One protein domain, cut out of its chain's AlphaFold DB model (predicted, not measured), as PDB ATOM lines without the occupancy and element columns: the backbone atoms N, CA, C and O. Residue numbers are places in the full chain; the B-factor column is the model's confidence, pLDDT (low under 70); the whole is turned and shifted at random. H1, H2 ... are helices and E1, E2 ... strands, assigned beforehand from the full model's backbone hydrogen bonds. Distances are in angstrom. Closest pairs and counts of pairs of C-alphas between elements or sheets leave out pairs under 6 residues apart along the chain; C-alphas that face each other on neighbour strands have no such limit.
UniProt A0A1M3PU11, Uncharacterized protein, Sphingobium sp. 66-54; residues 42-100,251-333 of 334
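AT A GLANCE: This is residues 42 to 100 and 251 to 333 of the 334 residues of an uncharacterized protein of Sphingobium sp. 66-54 (UniProt A0A1M3PU11). Two five-stranded antiparallel sheets lie face to face as a sandwich, their strands at only 10 degrees to each other, and the long strands E1 and E10 of the first sheet run on well past the second. Beyond E10, at that far side, comes the one helix, H1, whose residues 313 to 331 stick out from the body as an arm. The printed part has 142 residues, with ten named strands followed by one named helix; the sheets run E4 E3 E2 E1 E10 and E5 E6 E7 E8 E9, and the class is mixed, helices and strands. The whole is loose, with a radius of gyration of the C-alphas of 18.2 A and spans of 53 by 42 by 27 A.

HOW THE PARTS SIT: E1, residues 47 to 59, and E2, residues 62 to 72, form a hairpin, with N 55 and O 67 at 2.9 A; E2 bends by 61 degrees at residue 65. E3, residues 75 to 82, forms a hairpin with E2, with N 68 and O 79 at 2.8 A. E4, residues 87 to 90, an edge strand, forms a hairpin with E3, with N 88 and O 80 at 2.8 A. E1 to E4 are a meander, each strand the antiparallel neighbour of the one before. The chain changes sheets to E5, residues 95 to 98, an edge strand antiparallel to E6, residues 252 to 258; N 97 and O 253 are 3.5 A apart. E6 begins a second meander with E7, residues 261 to 268, E8, residues 271 to 278, and E9, residues 281 to 287; N 254 and O 265, N 264 and O 275, and N 274 and O 284 are each 2.8 A apart. The chain returns to the first sheet as E10, residues 294 to 305, an edge strand antiparallel to E1, with N 52 and O 301 at 2.9 A. Between the sheets, the closest C-alphas of E2 and E7 are those of Leu 65 and Thr 266, 6.6 A apart. H1, residues 309 to 331, is on neither sheet; 14 of its 19 O i to N i+4 pairs are within hydrogen-bond range.

IN THESE COORDINATES: E1 begins at C-alpha 47, (-28.520, -46.281, -62.783), and is 39.2 A long; E2 is 28.0 A, E10 35.7 A and H1 34.0 A. H1 ends at C-alpha 331, (-39.614, -75.170, -43.526).

THE WHOLE: The C-alphas farthest apart are those of Asn 100 and Leu 310, 53.9 A. Residues 101 to 250 are not printed; C-alphas 100 and 251 are 8.9 A apart across this cut. Of the links that are printed whole, none is long. The mean pLDDT of the printed part is 80.3; 39 residues are under 70, among them 89 to 100 and 309 to 327.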
ATOM      1  N   GLU A  42     -22.991 -46.249 -59.026       64.38
ATOM      2  CA  GLU A  42     -23.581 -46.387 -60.351       64.38
ATOM      3  C   GLU A  42     -23.530 -47.853 -60.781       64.38
ATOM      4  O   GLU A  42     -22.474 -48.491 -60.800       64.38
ATOM      5  N   LEU A  43     -24.688 -48.401 -61.132       76.56
ATOM      6  CA  LEU A  43     -24.767 -49.711 -61.764       76.56
ATOM      7  C   LEU A  43     -24.545 -49.566 -63.280       76.56
ATOM      8  O   LEU A  43     -24.827 -48.504 -63.851       76.56
ATOM      9  N   PRO A  44     -24.091 -50.634 -63.967       73.50
ATOM     10  CA  PRO A  44     -23.999 -50.646 -65.423       73.50
ATOM     11  C   PRO A  44     -25.303 -50.157 -66.070       73.50
ATOM     12  O   PRO A  44     -26.386 -50.633 -65.734       73.50
ATOM     13  N   GLY A  45     -25.192 -49.196 -66.991       80.88
ATOM     14  CA  GLY A  45     -26.347 -48.529 -67.602       80.88
ATOM     15  C   GLY A  45     -26.715 -47.173 -66.988       80.88
ATOM     16  O   GLY A  45     -27.750 -46.623 -67.355       80.88
ATOM     17  N   GLY A  46     -25.886 -46.620 -66.093       81.62
ATOM     18  CA  GLY A  46     -26.059 -45.263 -65.557       81.62
ATOM     19  C   GLY A  46     -27.187 -45.142 -64.530       81.62
ATOM     20  O   GLY A  46     -27.770 -44.066 -64.389       81.62
ATOM     21  N   ILE A  47     -27.522 -46.248 -63.858       80.50
ATOM     22  CA  ILE A  47     -28.520 -46.281 -62.783       80.50
ATOM     23  C   ILE A  47     -27.834 -45.841 -61.497       80.50
ATOM     24  O   ILE A  47     -26.836 -46.448 -61.101       80.50
ATOM     25  N   LYS A  48     -28.393 -44.835 -60.828       78.00
ATOM     26  CA  LYS A  48     -27.923 -44.385 -59.515       78.00
ATOM     27  C   LYS A  48     -28.841 -44.933 -58.438       78.00
ATOM     28  O   LYS A  48     -30.061 -44.928 -58.596       78.00
ATOM     29  N   VAL A  49     -28.249 -45.443 -57.365       78.25
ATOM     30  CA  VAL A  49     -28.989 -46.005 -56.237       78.25
ATOM     31  C   VAL A  49     -28.700 -45.173 -54.997       78.25
ATOM     32  O   VAL A  49     -27.583 -45.218 -54.483       78.25
ATOM     33  N   ASP A  50     -29.710 -44.460 -54.496       81.19
ATOM     34  CA  ASP A  50     -29.636 -43.834 -53.176       81.19
ATOM     35  C   ASP A  50     -30.259 -44.745 -52.125       81.19
ATOM     36  O   ASP A  50     -31.317 -45.358 -52.317       81.19
ATOM     37  N   PHE A  51     -29.600 -44.791 -50.974       84.56
ATOM     38  CA  PHE A  51     -29.981 -45.626 -49.851       84.56
ATOM     39  C   PHE A  51     -30.370 -44.765 -48.651       84.56
ATOM     40  O   PHE A  51     -29.634 -43.865 -48.239       84.56
ATOM     41  N   GLY A  52     -31.533 -45.052 -48.073       87.38
ATOM     42  CA  GLY A  52     -31.986 -44.458 -46.823       87.38
ATOM     43  C   GLY A  52     -32.436 -45.532 -45.843       87.38
ATOM     44  O   GLY A  52     -33.199 -46.421 -46.209       87.38
ATOM     45  N   VAL A  53     -32.009 -45.434 -44.590       91.94
ATOM     46  CA  VAL A  53     -32.461 -46.291 -43.490       91.94
ATOM     47  C   VAL A  53     -32.983 -45.412 -42.379       91.94
ATOM     48  O   VAL A  53     -32.295 -44.497 -41.938       91.94
ATOM     49  N   ILE A  54     -34.182 -45.718 -41.904       93.44
ATOM     50  CA  ILE A  54     -34.737 -45.136 -40.688       93.44
ATOM     51  C   ILE A  54     -35.023 -46.294 -39.745       93.44
ATOM     52  O   ILE A  54     -35.839 -47.165 -40.046       93.44
ATOM     53  N   MET A  55     -34.332 -46.310 -38.611       96.12
ATOM     54  CA  MET A  55     -34.588 -47.244 -37.525       96.12
ATOM     55  C   MET A  55     -35.184 -46.464 -36.366       96.12
ATOM     56  O   MET A  55     -34.529 -45.584 -35.810       96.12
ATOM     57  N   ARG A  56     -36.431 -46.762 -36.018       96.50
ATOM     58  CA  ARG A  56     -37.165 -46.068 -34.961       96.50
ATOM     59  C   ARG A  56     -37.604 -47.077 -33.922       96.50
ATOM     60  O   ARG A  56     -38.336 -48.008 -34.237       96.50
ATOM     61  N   THR A  57     -37.210 -46.844 -32.682       96.69
ATOM     62  CA  THR A  57     -37.733 -47.578 -31.537       96.69
ATOM     63  C   THR A  57     -38.590 -46.636 -30.703       96.69
ATOM     64  O   THR A  57     -38.167 -45.528 -30.351       96.69
ATOM     65  N   THR A  58     -39.813 -47.067 -30.406       96.38
ATOM     66  CA  THR A  58     -40.773 -46.337 -29.577       96.38
ATOM     67  C   THR A  58     -41.106 -47.133 -28.318       96.38
ATOM     68  O   THR A  58     -41.116 -48.363 -28.325       96.38
ATOM     69  N   MET A  59     -41.365 -46.422 -27.224       94.12
ATOM     70  CA  MET A  59     -41.859 -46.974 -25.967       94.12
ATOM     71  C   MET A  59     -43.175 -46.282 -25.638       94.12
ATOM     72  O   MET A  59     -43.217 -45.056 -25.524       94.12
ATOM     73  N   ASN A  60     -44.253 -47.056 -25.510       95.06
ATOM     74  CA  ASN A  60     -45.606 -46.543 -25.271       95.06
ATOM     75  C   ASN A  60     -46.005 -45.446 -26.286       95.06
ATOM     76  O   ASN A  60     -46.576 -44.420 -25.922       95.06
ATOM     77  N   GLY A  61     -45.631 -45.630 -27.558       93.56
ATOM     78  CA  GLY A  61     -45.899 -44.685 -28.650       93.56
ATOM     79  C   GLY A  61     -44.982 -43.456 -28.708       93.56
ATOM     80  O   GLY A  61     -45.084 -42.677 -29.650       93.56
ATOM     81  N   THR A  62     -44.063 -43.280 -27.753       92.94
ATOM     82  CA  THR A  62     -43.083 -42.181 -27.760       92.94
ATOM     83  C   THR A  62     -41.745 -42.664 -28.310       92.94
ATOM     84  O   THR A  62     -41.211 -43.668 -27.840       92.94
ATOM     85  N   THR A  63     -41.179 -41.958 -29.291       94.31
ATOM     86  CA  THR A  63     -39.859 -42.282 -29.854       94.31
ATOM     87  C   THR A  63     -38.772 -42.142 -28.799       94.31
ATOM     88  O   THR A  63     -38.560 -41.058 -28.262       94.31
ATOM     89  N   ILE A  64     -38.063 -43.237 -28.529       95.00
ATOM     90  CA  ILE A  64     -36.944 -43.260 -27.581       95.00
ATOM     91  C   ILE A  64     -35.599 -43.133 -28.277       95.00
ATOM     92  O   ILE A  64     -34.724 -42.422 -27.780       95.00
ATOM     93  N   LEU A  65     -35.471 -43.768 -29.439       95.50
ATOM     94  CA  LEU A  65     -34.304 -43.688 -30.296       95.50
ATOM     95  C   LEU A  65     -34.760 -43.778 -31.749       95.50
ATOM     96  O   LEU A  65     -35.450 -44.719 -32.138       95.50
ATOM     97  N   GLU A  66     -34.352 -42.812 -32.552       95.56
ATOM     98  CA  GLU A  66     -34.460 -42.839 -33.999       95.56
ATOM     99  C   GLU A  66     -33.075 -42.627 -34.593       95.56
ATOM    100  O   GLU A  66     -32.316 -41.758 -34.171       95.56
ATOM    101  N   THR A  67     -32.720 -43.464 -35.554       94.44
ATOM    102  CA  THR A  67     -31.460 -43.383 -36.276       94.44
ATOM    103  C   THR A  67     -31.777 -43.354 -37.753       94.44
ATOM    104  O   THR A  67     -32.319 -44.313 -38.299       94.44
ATOM    105  N   THR A  68     -31.426 -42.245 -38.384       92.31
ATOM    106  CA  THR A  68     -31.622 -42.008 -39.804       92.31
ATOM    107  C   THR A  68     -30.263 -41.980 -40.473       92.31
ATOM    108  O   THR A  68     -29.412 -41.163 -40.132       92.31
ATOM    109  N   LEU A  69     -30.062 -42.876 -41.429       90.75
ATOM    110  CA  LEU A  69     -28.926 -42.877 -42.333       90.75
ATOM    111  C   LEU A  69     -29.454 -42.563 -43.728       90.75
ATOM    112  O   LEU A  69     -30.361 -43.237 -44.209       90.75
ATOM    113  N   ARG A  70     -28.912 -41.548 -44.385       86.00
ATOM    114  CA  ARG A  70     -29.298 -41.195 -45.747       86.00
ATOM    115  C   ARG A  70     -28.059 -40.920 -46.572       86.00
ATOM    116  O   ARG A  70     -27.240 -40.090 -46.190       86.00
ATOM    117  N   THR A  71     -27.956 -41.572 -47.714       81.06
ATOM    118  CA  THR A  71     -26.997 -41.195 -48.747       81.06
ATOM    119  C   THR A  71     -27.620 -40.078 -49.579       81.06
ATOM    120  O   THR A  71     -28.752 -40.210 -50.048       81.06
ATOM    121  N   ILE A  72     -26.934 -38.942 -49.685       75.06
ATOM    122  CA  ILE A  72     -27.337 -37.825 -50.549       75.06
ATOM    123  C   ILE A  72     -26.166 -37.549 -51.480       75.06
ATOM    124  O   ILE A  72     -25.199 -36.898 -51.072       75.06
ATOM    125  N   GLY A  73     -26.252 -38.094 -52.697       79.00
ATOM    126  CA  GLY A  73     -25.105 -38.218 -53.589       79.00
ATOM    127  C   GLY A  73     -24.027 -39.059 -52.914       79.00
ATOM    128  O   GLY A  73     -24.116 -40.276 -52.847       79.00
ATOM    129  N   ASP A  74     -23.062 -38.366 -52.329       69.31
ATOM    130  CA  ASP A  74     -21.746 -38.899 -51.990       69.31
ATOM    131  C   ASP A  74     -21.534 -38.998 -50.501       69.31
ATOM    132  O   ASP A  74     -20.621 -39.640 -49.981       69.31
ATOM    133  N   THR A  75     -22.352 -38.214 -49.821       73.00
ATOM    134  CA  THR A  75     -22.250 -37.989 -48.410       73.00
ATOM    135  C   THR A  75     -23.262 -38.896 -47.752       73.00
ATOM    136  O   THR A  75     -24.462 -38.840 -48.032       73.00
ATOM    137  N   VAL A  76     -22.770 -39.709 -46.827       79.00
ATOM    138  CA  VAL A  76     -23.622 -40.414 -45.880       79.00
ATOM    139  C   VAL A  76     -23.929 -39.450 -44.743       79.00
ATOM    140  O   VAL A  76     -23.046 -39.053 -43.983       79.00
ATOM    141  N   GLN A  77     -25.190 -39.050 -44.638       85.00
ATOM    142  CA  GLN A  77     -25.699 -38.265 -43.525       85.00
ATOM    143  C   GLN A  77     -26.311 -39.200 -42.490       85.00
ATOM    144  O   GLN A  77     -27.254 -39.937 -42.777       85.00
ATOM    145  N   ALA A  78     -25.776 -39.152 -41.275       87.12
ATOM    146  CA  ALA A  78     -26.332 -39.836 -40.124       87.12
ATOM    147  C   ALA A  78     -26.957 -38.816 -39.167       87.12
ATOM    148  O   ALA A  78     -26.331 -37.818 -38.801       87.12
ATOM    149  N   SER A  79     -28.182 -39.083 -38.729       89.25
ATOM    150  CA  SER A  79     -28.858 -38.328 -37.682       89.25
ATOM    151  C   SER A  79     -29.402 -39.281 -36.633       89.25
ATOM    152  O   SER A  79     -30.040 -40.281 -36.959       89.25
ATOM    153  N   VAL A  80     -29.141 -38.969 -35.368       90.12
ATOM    154  CA  VAL A  80     -29.714 -39.681 -34.228       90.12
ATOM    155  C   VAL A  80     -30.624 -38.723 -33.479       90.12
ATOM    156  O   VAL A  80     -30.189 -37.637 -33.095       90.12
ATOM    157  N   GLN A  81     -31.873 -39.121 -33.268       91.81
ATOM    158  CA  GLN A  81     -32.843 -38.400 -32.455       91.81
ATOM    159  C   GLN A  81     -33.237 -39.260 -31.255       91.81
ATOM    160  O   GLN A  81     -33.390 -40.474 -31.359       91.81
ATOM    161  N   THR A  82     -33.391 -38.626 -30.098       90.62
ATOM    162  CA  THR A  82     -33.696 -39.308 -28.833       90.62
ATOM    163  C   THR A  82     -34.928 -38.699 -28.176       90.62
ATOM    164  O   THR A  82     -35.285 -37.556 -28.472       90.62
ATOM    165  N   ALA A  83     -35.549 -39.425 -27.238       82.12
ATOM    166  CA  ALA A  83     -36.688 -38.918 -26.455       82.12
ATOM    167  C   ALA A  83     -36.406 -37.588 -25.730       82.12
ATOM    168  O   ALA A  83     -37.333 -36.845 -25.430       82.12
ATOM    169  N   VAL A  84     -35.137 -37.271 -25.457       77.06
ATOM    170  CA  VAL A  84     -34.727 -36.043 -24.753       77.06
ATOM    171  C   VAL A  84     -34.690 -34.826 -25.693       77.06
ATOM    172  O   VAL A  84     -34.249 -33.750 -25.307       77.06
ATOM    173  N   GLY A  85     -35.129 -34.976 -26.947       65.25
ATOM    174  CA  GLY A  85     -35.191 -33.886 -27.923       65.25
ATOM    175  C   GLY A  85     -33.837 -33.489 -28.519       65.25
ATOM    176  O   GLY A  85     -33.780 -32.586 -29.348       65.25
ATOM    177  N   GLY A  86     -32.749 -34.170 -28.149       69.00
ATOM    178  CA  GLY A  86     -31.441 -33.973 -28.766       69.00
ATOM    179  C   GLY A  86     -31.391 -34.614 -30.152       69.00
ATOM    180  O   GLY A  86     -31.585 -35.828 -30.273       69.00
ATOM    181  N   GLN A  87     -31.114 -33.808 -31.180       63.00
ATOM    182  CA  GLN A  87     -30.697 -34.288 -32.495       63.00
ATOM    183  C   GLN A  87     -29.173 -34.208 -32.584       63.00
ATOM    184  O   GLN A  87     -28.585 -33.137 -32.436       63.00
ATOM    185  N   ILE A  88     -28.529 -35.341 -32.844       72.12
ATOM    186  CA  ILE A  88     -27.088 -35.421 -33.077       72.12
ATOM    187  C   ILE A  88     -26.899 -35.655 -34.572       72.12
ATOM    188  O   ILE A  88     -27.277 -36.702 -35.100       72.12
ATOM    189  N   ALA A  89     -26.345 -34.661 -35.263       68.19
ATOM    190  CA  ALA A  89     -25.895 -34.812 -36.639       68.19
ATOM    191  C   ALA A  89     -24.454 -35.332 -36.627       68.19
ATOM    192  O   ALA A  89     -23.555 -34.684 -36.088       68.19
ATOM    193  N   VAL A  90     -24.236 -36.511 -37.208       64.25
ATOM    194  CA  VAL A  90     -22.917 -37.143 -37.281       64.25
ATOM    195  C   VAL A  90     -22.400 -37.012 -38.707       64.25
ATOM    196  O   VAL A  90     -22.692 -37.831 -39.574       64.25
ATOM    197  N   ALA A  91     -21.621 -35.961 -38.954       58.03
ATOM    198  CA  ALA A  91     -20.823 -35.830 -40.168       58.03
ATOM    199  C   ALA A  91     -19.429 -36.423 -39.903       58.03
ATOM    200  O   ALA A  91     -18.509 -35.710 -39.506       58.03
ATOM    201  N   GLY A  92     -19.297 -37.747 -40.033       51.53
ATOM    202  CA  GLY A  92     -18.000 -38.439 -39.977       51.53
ATOM    203  C   GLY A  92     -17.196 -38.289 -38.673       51.53
ATOM    204  O   GLY A  92     -15.980 -38.467 -38.699       51.53
ATOM    205  N   LYS A  93     -17.830 -37.938 -37.543       50.53
ATOM    206  CA  LYS A  93     -17.174 -37.758 -36.232       50.53
ATOM    207  C   LYS A  93     -17.992 -38.366 -35.092       50.53
ATOM    208  O   LYS A  93     -19.193 -38.135 -35.002       50.53
ATOM    209  N   THR A  94     -17.328 -39.066 -34.176       40.97
ATOM    210  CA  THR A  94     -17.922 -39.554 -32.922       40.97
ATOM    211  C   THR A  94     -18.323 -38.379 -32.024       40.97
ATOM    212  O   THR A  94     -17.492 -37.532 -31.699       40.97
ATOM    213  N   VAL A  95     -19.589 -38.333 -31.601       50.91
ATOM    214  CA  VAL A  95     -20.113 -37.329 -30.661       50.91
ATOM    215  C   VAL A  95     -20.758 -38.071 -29.496       50.91
ATOM    216  O   VAL A  95     -21.769 -38.751 -29.665       50.91
ATOM    217  N   ALA A  96     -20.173 -37.949 -28.305       46.22
ATOM    218  CA  ALA A  96     -20.781 -38.462 -27.086       46.22
ATOM    219  C   ALA A  96     -21.730 -37.397 -26.516       46.22
ATOM    220  O   ALA A  96     -21.342 -36.237 -26.355       46.22
ATOM    221  N   TYR A  97     -22.971 -37.784 -26.212       42.75
ATOM    222  CA  TYR A  97     -23.961 -36.891 -25.612       42.75
ATOM    223  C   TYR A  97     -24.283 -37.369 -24.196       42.75
ATOM    224  O   TYR A  97     -24.947 -38.386 -23.984       42.75
ATOM    225  N   ALA A  98     -23.796 -36.643 -23.194       45.84
ATOM    226  CA  ALA A  98     -24.264 -36.845 -21.835       45.84
ATOM    227  C   ALA A  98     -25.635 -36.151 -21.713       45.84
ATOM    228  O   ALA A  98     -25.812 -35.019 -22.160       45.84
ATOM    229  N   GLY A  99     -26.645 -36.853 -21.189       40.56
ATOM    230  CA  GLY A  99     -28.065 -36.447 -21.177       40.56
ATOM    231  C   GLY A  99     -28.416 -35.175 -20.387       40.56
ATOM    232  O   GLY A  99     -29.582 -34.947 -20.090       40.56
ATOM    233  N   ASN A 100     -27.428 -34.360 -20.035       41.59
ATOM    234  CA  ASN A 100     -27.525 -33.075 -19.347       41.59
ATOM    235  C   ASN A 100     -27.416 -31.859 -20.293       41.59
ATOM    236  O   ASN A 100     -27.390 -30.732 -19.811       41.59
ATOM    237  N   PRO A 251     -31.817 -40.231 -18.885       87.44
ATOM    238  CA  PRO A 251     -31.473 -41.000 -20.076       87.44
ATOM    239  C   PRO A 251     -30.126 -40.543 -20.648       87.44
ATOM    240  O   PRO A 251     -29.874 -39.347 -20.772       87.44
ATOM    241  N   SER A 252     -29.267 -41.487 -21.029       89.81
ATOM    242  CA  SER A 252     -28.012 -41.206 -21.733       89.81
ATOM    243  C   SER A 252     -28.070 -41.745 -23.155       89.81
ATOM    244  O   SER A 252     -28.658 -42.798 -23.398       89.81
ATOM    245  N   THR A 253     -27.469 -41.030 -24.109       90.25
ATOM    246  CA  THR A 253     -27.336 -41.521 -25.487       90.25
ATOM    247  C   THR A 253     -25.906 -41.383 -25.973       90.25
ATOM    248  O   THR A 253     -25.340 -40.297 -25.993       90.25
ATOM    249  N   VAL A 254     -25.327 -42.491 -26.411       89.06
ATOM    250  CA  VAL A 254     -23.987 -42.538 -26.984       89.06
ATOM    251  C   VAL A 254     -24.109 -42.842 -28.465       89.06
ATOM    252  O   VAL A 254     -24.727 -43.835 -28.846       89.06
ATOM    253  N   VAL A 255     -23.505 -41.999 -29.300       90.00
ATOM    254  CA  VAL A 255     -23.399 -42.236 -30.738       90.00
ATOM    255  C   VAL A 255     -21.932 -42.429 -31.085       90.00
ATOM    256  O   VAL A 255     -21.090 -41.587 -30.781       90.00
ATOM    257  N   ALA A 256     -21.624 -43.554 -31.716       87.88
ATOM    258  CA  ALA A 256     -20.285 -43.915 -32.135       87.88
ATOM    259  C   ALA A 256     -20.275 -44.252 -33.623       87.88
ATOM    260  O   ALA A 256     -21.130 -44.986 -34.114       87.88
ATOM    261  N   THR A 257     -19.283 -43.739 -34.340       85.25
ATOM    262  CA  THR A 257     -18.917 -44.259 -35.657       85.25
ATOM    263  C   THR A 257     -17.821 -45.295 -35.463       85.25
ATOM    264  O   THR A 257     -16.837 -45.044 -34.772       85.25
ATOM    265  N   THR A 258     -18.006 -46.462 -36.055       81.31
ATOM    266  CA  THR A 258     -17.048 -47.567 -36.106       81.31
ATOM    267  C   THR A 258     -16.580 -47.744 -37.545       81.31
ATOM    268  O   THR A 258     -17.245 -47.281 -38.473       81.31
ATOM    269  N   ASP A 259     -15.504 -48.499 -37.751       80.69
ATOM    270  CA  ASP A 259     -15.003 -48.828 -39.095       80.69
ATOM    271  C   ASP A 259     -16.038 -49.579 -39.955       80.69
ATOM    272  O   ASP A 259     -15.917 -49.655 -41.175       80.69
ATOM    273  N   ILE A 260     -17.067 -50.146 -39.317       80.19
ATOM    274  CA  ILE A 260     -18.115 -50.934 -39.965       80.19
ATOM    275  C   ILE A 260     -19.458 -50.205 -40.080       80.19
ATOM    276  O   ILE A 260     -20.351 -50.760 -40.725       80.19
ATOM    277  N   GLY A 261     -19.623 -49.014 -39.484       88.06
ATOM    278  CA  GLY A 261     -20.878 -48.251 -39.508       88.06
ATOM    279  C   GLY A 261     -21.147 -47.367 -38.283       88.06
ATOM    280  O   GLY A 261     -20.269 -47.107 -37.466       88.06
ATOM    281  N   LEU A 262     -22.387 -46.908 -38.150       90.62
ATOM    282  CA  LEU A 262     -22.912 -46.091 -37.057       90.62
ATOM    283  C   LEU A 262     -23.557 -46.973 -35.976       90.62
ATOM    284  O   LEU A 262     -24.410 -47.796 -36.288       90.62
ATOM    285  N   SER A 263     -23.212 -46.748 -34.712       93.25
ATOM    286  CA  SER A 263     -23.871 -47.335 -33.540       93.25
ATOM    287  C   SER A 263     -24.458 -46.221 -32.677       93.25
ATOM    288  O   SER A 263     -23.722 -45.371 -32.175       93.25
ATOM    289  N   ALA A 264     -25.765 -46.239 -32.452       94.25
ATOM    290  CA  ALA A 264     -26.451 -45.336 -31.537       94.25
ATOM    291  C   ALA A 264     -27.049 -46.144 -30.385       94.25
ATOM    292  O   ALA A 264     -27.843 -47.047 -30.616       94.25
ATOM    293  N   THR A 265     -26.664 -45.841 -29.147       94.19
ATOM    294  CA  THR A 265     -27.175 -46.508 -27.942       94.19
ATOM    295  C   THR A 265     -27.851 -45.495 -27.039       94.19
ATOM    296  O   THR A 265     -27.195 -44.561 -26.590       94.19
ATOM    297  N   THR A 266     -29.120 -45.707 -26.708       93.88
ATOM    298  CA  THR A 266     -29.823 -44.970 -25.656       93.88
ATOM    299  C   THR A 266     -30.051 -45.888 -24.464       93.88
ATOM    300  O   THR A 266     -30.618 -46.972 -24.600       93.88
ATOM    301  N   GLN A 267     -29.617 -45.444 -23.286       93.50
ATOM    302  CA  GLN A 267     -29.831 -46.128 -22.021       93.50
ATOM    303  C   GLN A 267     -30.734 -45.283 -21.119       93.50
ATOM    304  O   GLN A 267     -30.446 -44.132 -20.799       93.50
ATOM    305  N   MET A 268     -31.822 -45.898 -20.686       91.69
ATOM    306  CA  MET A 268     -32.720 -45.455 -19.625       91.69
ATOM    307  C   MET A 268     -32.579 -46.411 -18.431       91.69
ATOM    308  O   MET A 268     -31.846 -47.396 -18.504       91.69
ATOM    309  N   ASP A 269     -33.284 -46.137 -17.334       90.12
ATOM    310  CA  ASP A 269     -33.199 -46.907 -16.083       90.12
ATOM    311  C   ASP A 269     -33.292 -48.438 -16.281       90.12
ATOM    312  O   ASP A 269     -32.397 -49.185 -15.896       90.12
ATOM    313  N   GLN A 270     -34.331 -48.896 -16.983       93.50
ATOM    314  CA  GLN A 270     -34.614 -50.321 -17.218       93.50
ATOM    315  C   GLN A 270     -34.684 -50.688 -18.704       93.50
ATOM    316  O   GLN A 270     -35.253 -51.714 -19.072       93.50
ATOM    317  N   LEU A 271     -34.172 -49.822 -19.578       94.50
ATOM    318  CA  LEU A 271     -34.277 -50.012 -21.019       94.50
ATOM    319  C   LEU A 271     -32.997 -49.553 -21.706       94.50
ATOM    320  O   LEU A 271     -32.613 -48.393 -21.598       94.50
ATOM    321  N   LEU A 272     -32.362 -50.461 -22.435       95.38
ATOM    322  CA  LEU A 272     -31.257 -50.164 -23.332       95.38
ATOM    323  C   LEU A 272     -31.700 -50.477 -24.755       95.38
ATOM    324  O   LEU A 272     -32.156 -51.584 -25.036       95.38
ATOM    325  N   VAL A 273     -31.549 -49.502 -25.641       96.00
ATOM    326  CA  VAL A 273     -31.785 -49.663 -27.074       96.00
ATOM    327  C   VAL A 273     -30.511 -49.306 -27.805       96.00
ATOM    328  O   VAL A 273     -29.957 -48.231 -27.582       96.00
ATOM    329  N   ARG A 274     -30.054 -50.195 -28.683       95.75
ATOM    330  CA  ARG A 274     -28.936 -49.944 -29.585       95.75
ATOM    331  C   ARG A 274     -29.357 -50.184 -31.023       95.75
ATOM    332  O   ARG A 274     -29.883 -51.246 -31.336       95.75
ATOM    333  N   HIS A 275     -29.086 -49.215 -31.883       96.69
ATOM    334  CA  HIS A 275     -29.177 -49.340 -33.328       96.69
ATOM    335  C   HIS A 275     -27.766 -49.398 -33.901       96.69
ATOM    336  O   HIS A 275     -26.976 -48.486 -33.667       96.69
ATOM    337  N   ASP A 276     -27.471 -50.435 -34.673       94.75
ATOM    338  CA  ASP A 276     -26.242 -50.556 -35.448       94.75
ATOM    339  C   ASP A 276     -26.618 -50.506 -36.940       94.75
ATOM    340  O   ASP A 276     -27.403 -51.328 -37.416       94.75
ATOM    341  N   ILE A 277     -26.097 -49.523 -37.678       92.44
ATOM    342  CA  ILE A 277     -26.320 -49.332 -39.118       92.44
ATOM    343  C   ILE A 277     -24.969 -49.266 -39.821       92.44
ATOM    344  O   ILE A 277     -24.210 -48.317 -39.643       92.44
ATOM    345  N   GLY A 278     -24.671 -50.254 -40.655       89.38
ATOM    346  CA  GLY A 278     -23.392 -50.345 -41.346       89.38
ATOM    347  C   GLY A 278     -23.370 -51.469 -42.369       89.38
ATOM    348  O   GLY A 278     -24.288 -51.596 -43.175       89.38
ATOM    349  N   ARG A 279     -22.359 -52.345 -42.291       86.69
ATOM    350  CA  ARG A 279     -22.334 -53.609 -43.064       86.69
ATOM    351  C   ARG A 279     -23.539 -54.511 -42.784       86.69
ATOM    352  O   ARG A 279     -23.904 -55.326 -43.623       86.69
ATOM    353  N   GLN A 280     -24.118 -54.370 -41.598       89.75
ATOM    354  CA  GLN A 280     -25.364 -54.994 -41.187       89.75
ATOM    355  C   GLN A 280     -26.253 -53.944 -40.524       89.75
ATOM    356  O   GLN A 280     -25.752 -52.953 -39.986       89.75
ATOM    357  N   ILE A 281     -27.560 -54.172 -40.574       93.00
ATOM    358  CA  ILE A 281     -28.552 -53.365 -39.871       93.00
ATOM    359  C   ILE A 281     -29.098 -54.231 -38.740       93.00
ATOM    360  O   ILE A 281     -29.707 -55.267 -39.007       93.00
ATOM    361  N   SER A 282     -28.869 -53.832 -37.490       94.00
ATOM    362  CA  SER A 282     -29.369 -54.559 -36.320       94.00
ATOM    363  C   SER A 282     -29.888 -53.624 -35.235       94.00
ATOM    364  O   SER A 282     -29.364 -52.532 -35.033       94.00
ATOM    365  N   SER A 283     -30.901 -54.093 -34.507       94.94
ATOM    366  CA  SER A 283     -31.430 -53.449 -33.307       94.94
ATOM    367  C   SER A 283     -31.291 -54.408 -32.129       94.94
ATOM    368  O   SER A 283     -31.655 -55.581 -32.239       94.94
ATOM    369  N   LEU A 284     -30.750 -53.925 -31.013       94.81
ATOM    370  CA  LEU A 284     -30.703 -54.638 -29.741       94.81
ATOM    371  C   LEU A 284     -31.556 -53.881 -28.730       94.81
ATOM    372  O   LEU A 284     -31.316 -52.705 -28.461       94.81
ATOM    373  N   ILE A 285     -32.513 -54.582 -28.131       95.25
ATOM    374  CA  ILE A 285     -33.397 -54.038 -27.104       95.25
ATOM    375  C   ILE A 285     -33.268 -54.919 -25.866       95.25
ATOM    376  O   ILE A 285     -33.571 -56.111 -25.911       95.25
ATOM    377  N   VAL A 286     -32.826 -54.330 -24.756       95.06
ATOM    378  CA  VAL A 286     -32.764 -54.980 -23.443       95.06
ATOM    379  C   VAL A 286     -33.725 -54.249 -22.517       95.06
ATOM    380  O   VAL A 286     -33.479 -53.101 -22.153       95.06
ATOM    381  N   ASN A 287     -34.821 -54.909 -22.145       94.44
ATOM    382  CA  ASN A 287     -35.832 -54.374 -21.236       94.44
ATOM    383  C   ASN A 287     -35.871 -55.202 -19.950       94.44
ATOM    384  O   ASN A 287     -36.113 -56.406 -19.998       94.44
ATOM    385  N   THR A 288     -35.660 -54.554 -18.809       95.06
ATOM    386  CA  THR A 288     -35.796 -55.161 -17.475       95.06
ATOM    387  C   THR A 288     -37.020 -54.641 -16.717       95.06
ATOM    388  O   THR A 288     -37.246 -55.039 -15.577       95.06
ATOM    389  N   GLY A 289     -37.809 -53.752 -17.330       91.88
ATOM    390  CA  GLY A 289     -39.026 -53.188 -16.754       91.88
ATOM    391  C   GLY A 289     -40.298 -53.916 -17.194       91.88
ATOM    392  O   GLY A 289     -40.367 -54.475 -18.291       91.88
ATOM    393  N   ASN A 290     -41.330 -53.840 -16.354       93.12
ATOM    394  CA  ASN A 290     -42.669 -54.364 -16.641       93.12
ATOM    395  C   ASN A 290     -43.557 -53.299 -17.311       93.12
ATOM    396  O   ASN A 290     -43.264 -52.106 -17.220       93.12
ATOM    397  N   ASP A 291     -44.638 -53.745 -17.962       91.69
ATOM    398  CA  ASP A 291     -45.732 -52.907 -18.487       91.69
ATOM    399  C   ASP A 291     -45.310 -51.838 -19.507       91.69
ATOM    400  O   ASP A 291     -45.701 -50.670 -19.441       91.69
ATOM    401  N   ARG A 292     -44.492 -52.239 -20.485       91.06
ATOM    402  CA  ARG A 292     -44.030 -51.357 -21.566       91.06
ATOM    403  C   ARG A 292     -44.310 -52.002 -22.912       91.06
ATOM    404  O   ARG A 292     -43.897 -53.134 -23.148       91.06
ATOM    405  N   ALA A 293     -44.960 -51.267 -23.806       90.94
ATOM    406  CA  ALA A 293     -45.029 -51.643 -25.209       90.94
ATOM    407  C   ALA A 293     -43.800 -51.067 -25.916       90.94
ATOM    408  O   ALA A 293     -43.642 -49.845 -25.972       90.94
ATOM    409  N   ILE A 294     -42.923 -51.939 -26.413       95.00
ATOM    410  CA  ILE A 294     -41.755 -51.542 -27.198       95.00
ATOM    411  C   ILE A 294     -42.003 -51.965 -28.638       95.00
ATOM    412  O   ILE A 294     -42.214 -53.145 -28.907       95.00
ATOM    413  N   ASP A 295     -41.965 -50.994 -29.543       95.38
ATOM    414  CA  ASP A 295     -42.066 -51.229 -30.979       95.38
ATOM    415  C   ASP A 295     -40.774 -50.774 -31.655       95.38
ATOM    416  O   ASP A 295     -40.235 -49.713 -31.324       95.38
ATOM    417  N   SER A 296     -40.272 -51.579 -32.588       94.56
ATOM    418  CA  SER A 296     -39.071 -51.286 -33.363       94.56
ATOM    419  C   SER A 296     -39.392 -51.430 -34.841       94.56
ATOM    420  O   SER A 296     -39.747 -52.506 -35.321       94.56
ATOM    421  N   GLN A 297     -39.271 -50.319 -35.555       94.62
ATOM    422  CA  GLN A 297     -39.600 -50.205 -36.965       94.62
ATOM    423  C   GLN A 297     -38.324 -49.935 -37.755       94.62
ATOM    424  O   GLN A 297     -37.557 -49.023 -37.434       94.62
ATOM    425  N   LEU A 298     -38.116 -50.723 -38.807       92.69
ATOM    426  CA  LEU A 298     -37.046 -50.538 -39.777       92.69
ATOM    427  C   LEU A 298     -37.663 -50.199 -41.132       92.69
ATOM    428  O   LEU A 298     -38.351 -51.029 -41.727       92.69
ATOM    429  N   LEU A 299     -37.388 -48.996 -41.626       90.69
ATOM    430  CA  LEU A 299     -37.753 -48.572 -42.970       90.69
ATOM    431  C   LEU A 299     -36.490 -48.450 -43.822       90.69
ATOM    432  O   LEU A 299     -35.574 -47.704 -43.477       90.69
ATOM    433  N   ILE A 300     -36.468 -49.163 -44.946       88.81
ATOM    434  CA  ILE A 300     -35.406 -49.080 -45.949       88.81
ATOM    435  C   ILE A 300     -36.001 -48.435 -47.197       88.81
ATOM    436  O   ILE A 300     -36.904 -48.990 -47.821       88.81
ATOM    437  N   ASN A 301     -35.489 -47.262 -47.551       83.94
ATOM    438  CA  ASN A 301     -35.856 -46.536 -48.755       83.94
ATOM    439  C   ASN A 301     -34.765 -46.736 -49.806       83.94
ATOM    440  O   ASN A 301     -33.590 -46.466 -49.553       83.94
ATOM    441  N   LEU A 302     -35.176 -47.194 -50.984       84.88
ATOM    442  CA  LEU A 302     -34.320 -47.332 -52.153       84.88
ATOM    443  C   LEU A 302     -34.824 -46.356 -53.207       84.88
ATOM    444  O   LEU A 302     -35.950 -46.501 -53.688       84.88
ATOM    445  N   HIS A 303     -34.010 -45.361 -53.543       81.62
ATOM    446  CA  HIS A 303     -34.271 -44.517 -54.700       81.62
ATOM    447  C   HIS A 303     -33.443 -45.035 -55.868       81.62
ATOM    448  O   HIS A 303     -32.247 -45.273 -55.725       81.62
ATOM    449  N   LEU A 304     -34.099 -45.258 -57.002       83.19
ATOM    450  CA  LEU A 304     -33.460 -45.730 -58.221       83.19
ATOM    451  C   LEU A 304     -33.625 -44.651 -59.279       83.19
ATOM    452  O   LEU A 304     -34.694 -44.517 -59.875       83.19
ATOM    453  N   ASP A 305     -32.560 -43.902 -59.515       82.12
ATOM    454  CA  ASP A 305     -32.515 -42.891 -60.556       82.12
ATOM    455  C   ASP A 305     -32.082 -43.521 -61.877       82.12
ATOM    456  O   ASP A 305     -31.157 -44.335 -61.934       82.12
ATOM    457  N   ASN A 306     -32.759 -43.126 -62.958       78.00
ATOM    458  CA  ASN A 306     -32.477 -43.579 -64.321       78.00
ATOM    459  C   ASN A 306     -32.633 -45.105 -64.538       78.00
ATOM    460  O   ASN A 306     -32.142 -45.666 -65.519       78.00
ATOM    461  N   ALA A 307     -33.346 -45.796 -63.642       78.00
ATOM    462  CA  ALA A 307     -33.703 -47.197 -63.824       78.00
ATOM    463  C   ALA A 307     -34.769 -47.325 -64.918       78.00
ATOM    464  O   ALA A 307     -35.950 -47.052 -64.700       78.00
ATOM    465  N   GLN A 308     -34.359 -47.747 -66.118       77.31
ATOM    466  CA  GLN A 308     -35.326 -48.068 -67.162       77.31
ATOM    467  C   GLN A 308     -36.249 -49.212 -66.690       77.31
ATOM    468  O   GLN A 308     -35.777 -50.178 -66.089       77.31
ATOM    469  N   PRO A 309     -37.563 -49.172 -66.985       66.56
ATOM    470  CA  PRO A 309     -38.511 -50.205 -66.550       66.56
ATOM    471  C   PRO A 309     -38.101 -51.638 -66.937       66.56
ATOM    472  O   PRO A 309     -38.448 -52.599 -66.254       66.56
ATOM    473  N   LEU A 310     -37.323 -51.784 -68.014       62.00
ATOM    474  CA  LEU A 310     -36.814 -53.066 -68.505       62.00
ATOM    475  C   LEU A 310     -35.738 -53.694 -67.600       62.00
ATOM    476  O   LEU A 310     -35.681 -54.920 -67.507       62.00
ATOM    477  N   SER A 311     -34.919 -52.908 -66.892       61.12
ATOM    478  CA  SER A 311     -33.885 -53.442 -65.988       61.12
ATOM    479  C   SER A 311     -34.453 -53.879 -64.630       61.12
ATOM    480  O   SER A 311     -33.983 -54.872 -64.066       61.12
ATOM    481  N   LEU A 312     -35.535 -53.244 -64.161       60.66
ATOM    482  CA  LEU A 312     -36.275 -53.644 -62.951       60.66
ATOM    483  C   LEU A 312     -36.909 -55.038 -63.070       60.66
ATOM    484  O   LEU A 312     -36.974 -55.768 -62.078       60.66
ATOM    485  N   GLY A 313     -37.302 -55.440 -64.282       59.81
ATOM    486  CA  GLY A 313     -37.885 -56.758 -64.540       59.81
ATOM    487  C   GLY A 313     -36.969 -57.913 -64.126       59.81
ATOM    488  O   GLY A 313     -37.443 -58.887 -63.555       59.81
ATOM    489  N   SER A 314     -35.653 -57.795 -64.327       59.69
ATOM    490  CA  SER A 314     -34.700 -58.860 -63.971       59.69
ATOM    491  C   SER A 314     -34.304 -58.874 -62.487       59.69
ATOM    492  O   SER A 314     -34.028 -59.940 -61.933       59.69
ATOM    493  N   ALA A 315     -34.321 -57.714 -61.821       56.34
ATOM    494  CA  ALA A 315     -34.057 -57.605 -60.386       56.34
ATOM    495  C   ALA A 315     -35.231 -58.134 -59.542       56.34
ATOM    496  O   ALA A 315     -35.004 -58.822 -58.545       56.34
ATOM    497  N   GLY A 316     -36.477 -57.895 -59.973       56.62
ATOM    498  CA  GLY A 316     -37.678 -58.390 -59.290       56.62
ATOM    499  C   GLY A 316     -37.701 -59.916 -59.121       56.62
ATOM    500  O   GLY A 316     -38.049 -60.412 -58.050       56.62
ATOM    501  N   PHE A 317     -37.232 -60.667 -60.125       59.28
ATOM    502  CA  PHE A 317     -37.157 -62.132 -60.041       59.28
ATOM    503  C   PHE A 317     -36.118 -62.638 -59.025       59.28
ATOM    504  O   PHE A 317     -36.313 -63.696 -58.431       59.28
ATOM    505  N   ARG A 318     -35.038 -61.886 -58.766       60.09
ATOM    506  CA  ARG A 318     -33.995 -62.287 -57.799       60.09
ATOM    507  C   ARG A 318     -34.398 -62.035 -56.345       60.09
ATOM    508  O   ARG A 318     -33.979 -62.768 -55.453       60.09
ATOM    509  N   VAL A 319     -35.233 -61.031 -56.087       59.19
ATOM    510  CA  VAL A 319     -35.772 -60.802 -54.735       59.19
ATOM    511  C   VAL A 319     -36.791 -61.888 -54.372       59.19
ATOM    512  O   VAL A 319     -36.797 -62.378 -53.245       59.19
ATOM    513  N   GLN A 320     -37.595 -62.340 -55.342       60.25
ATOM    514  CA  GLN A 320     -38.521 -63.459 -55.139       60.25
ATOM    515  C   GLN A 320     -37.795 -64.771 -54.811       60.25
ATOM    516  O   GLN A 320     -38.264 -65.513 -53.948       60.25
ATOM    517  N   SER A 321     -36.637 -65.042 -55.428       61.31
ATOM    518  CA  SER A 321     -35.862 -66.246 -55.101       61.31
ATOM    519  C   SER A 321     -35.291 -66.211 -53.681       61.31
ATOM    520  O   SER A 321     -35.289 -67.243 -53.024       61.31
ATOM    521  N   LEU A 322     -34.887 -65.041 -53.170       66.62
ATOM    522  CA  LEU A 322     -34.433 -64.901 -51.776       66.62
ATOM    523  C   LEU A 322     -35.567 -65.137 -50.770       66.62
ATOM    524  O   LEU A 322     -35.351 -65.760 -49.732       66.62
ATOM    525  N   GLY A 323     -36.783 -64.678 -51.081       63.91
ATOM    526  CA  GLY A 323     -37.963 -64.959 -50.259       63.91
ATOM    527  C   GLY A 323     -38.312 -66.450 -50.220       63.91
ATOM    528  O   GLY A 323     -38.645 -66.977 -49.159       63.91
ATOM    529  N   LEU A 324     -38.190 -67.138 -51.360       68.75
ATOM    530  CA  LEU A 324     -38.395 -68.584 -51.463       68.75
ATOM    531  C   LEU A 324     -37.319 -69.381 -50.714       68.75
ATOM    532  O   LEU A 324     -37.674 -70.289 -49.970       68.75
ATOM    533  N   ASP A 325     -36.043 -69.013 -50.830       67.75
ATOM    534  CA  ASP A 325     -34.953 -69.680 -50.099       67.75
ATOM    535  C   ASP A 325     -35.085 -69.500 -48.581       67.75
ATOM    536  O   ASP A 325     -34.932 -70.453 -47.818       67.75
ATOM    537  N   ALA A 326     -35.452 -68.298 -48.126       67.00
ATOM    538  CA  ALA A 326     -35.701 -68.041 -46.710       67.00
ATOM    539  C   ALA A 326     -36.917 -68.829 -46.182       67.00
ATOM    540  O   ALA A 326     -36.898 -69.324 -45.051       67.00
ATOM    541  N   ALA A 327     -37.967 -68.981 -46.997       67.88
ATOM    542  CA  ALA A 327     -39.130 -69.795 -46.653       67.88
ATOM    543  C   ALA A 327     -38.788 -71.294 -46.597       67.88
ATOM    544  O   ALA A 327     -39.252 -71.988 -45.691       67.88
ATOM    545  N   ILE A 328     -37.947 -71.780 -47.515       77.56
ATOM    546  CA  ILE A 328     -37.472 -73.169 -47.536       77.56
ATOM    547  C   ILE A 328     -36.596 -73.452 -46.313       77.56
ATOM    548  O   ILE A 328     -36.865 -74.424 -45.613       77.56
ATOM    549  N   TRP A 329     -35.641 -72.575 -45.983       70.69
ATOM    550  CA  TRP A 329     -34.783 -72.733 -44.800       70.69
ATOM    551  C   TRP A 329     -35.596 -72.836 -43.499       70.69
ATOM    552  O   TRP A 329     -35.302 -73.661 -42.632       70.69
ATOM    553  N   ARG A 330     -36.691 -72.069 -43.397       66.38
ATOM    554  CA  ARG A 330     -37.618 -72.128 -42.255       66.38
ATOM    555  C   ARG A 330     -38.482 -73.394 -42.241       66.38
ATOM    556  O   ARG A 330     -38.844 -73.862 -41.166       66.38
ATOM    557  N   ALA A 331     -38.819 -73.947 -43.406       65.94
ATOM    558  CA  ALA A 331     -39.614 -75.170 -43.526       65.94
ATOM    559  C   ALA A 331     -38.792 -76.449 -43.287       65.94
ATOM    560  O   ALA A 331     -39.337 -77.444 -42.816       65.94
ATOM    561  N   THR A 332     -37.489 -76.428 -43.578       74.81
ATOM    562  CA  THR A 332     -36.589 -77.578 -43.387       74.81
ATOM    563  C   THR A 332     -35.931 -77.642 -42.008       74.81
ATOM    564  O   THR A 332     -35.151 -78.558 -41.768       74.81
ATOM    565  N   GLY A 333     -36.259 -76.720 -41.096       59.44
ATOM    566  CA  GLY A 333     -35.785 -76.757 -39.709       59.44
ATOM    567  C   GLY A 333     -34.298 -76.435 -39.560       59.44
ATOM    568  O   GLY A 333     -33.557 -77.245 -39.009       59.44
TER     569      GLY A 333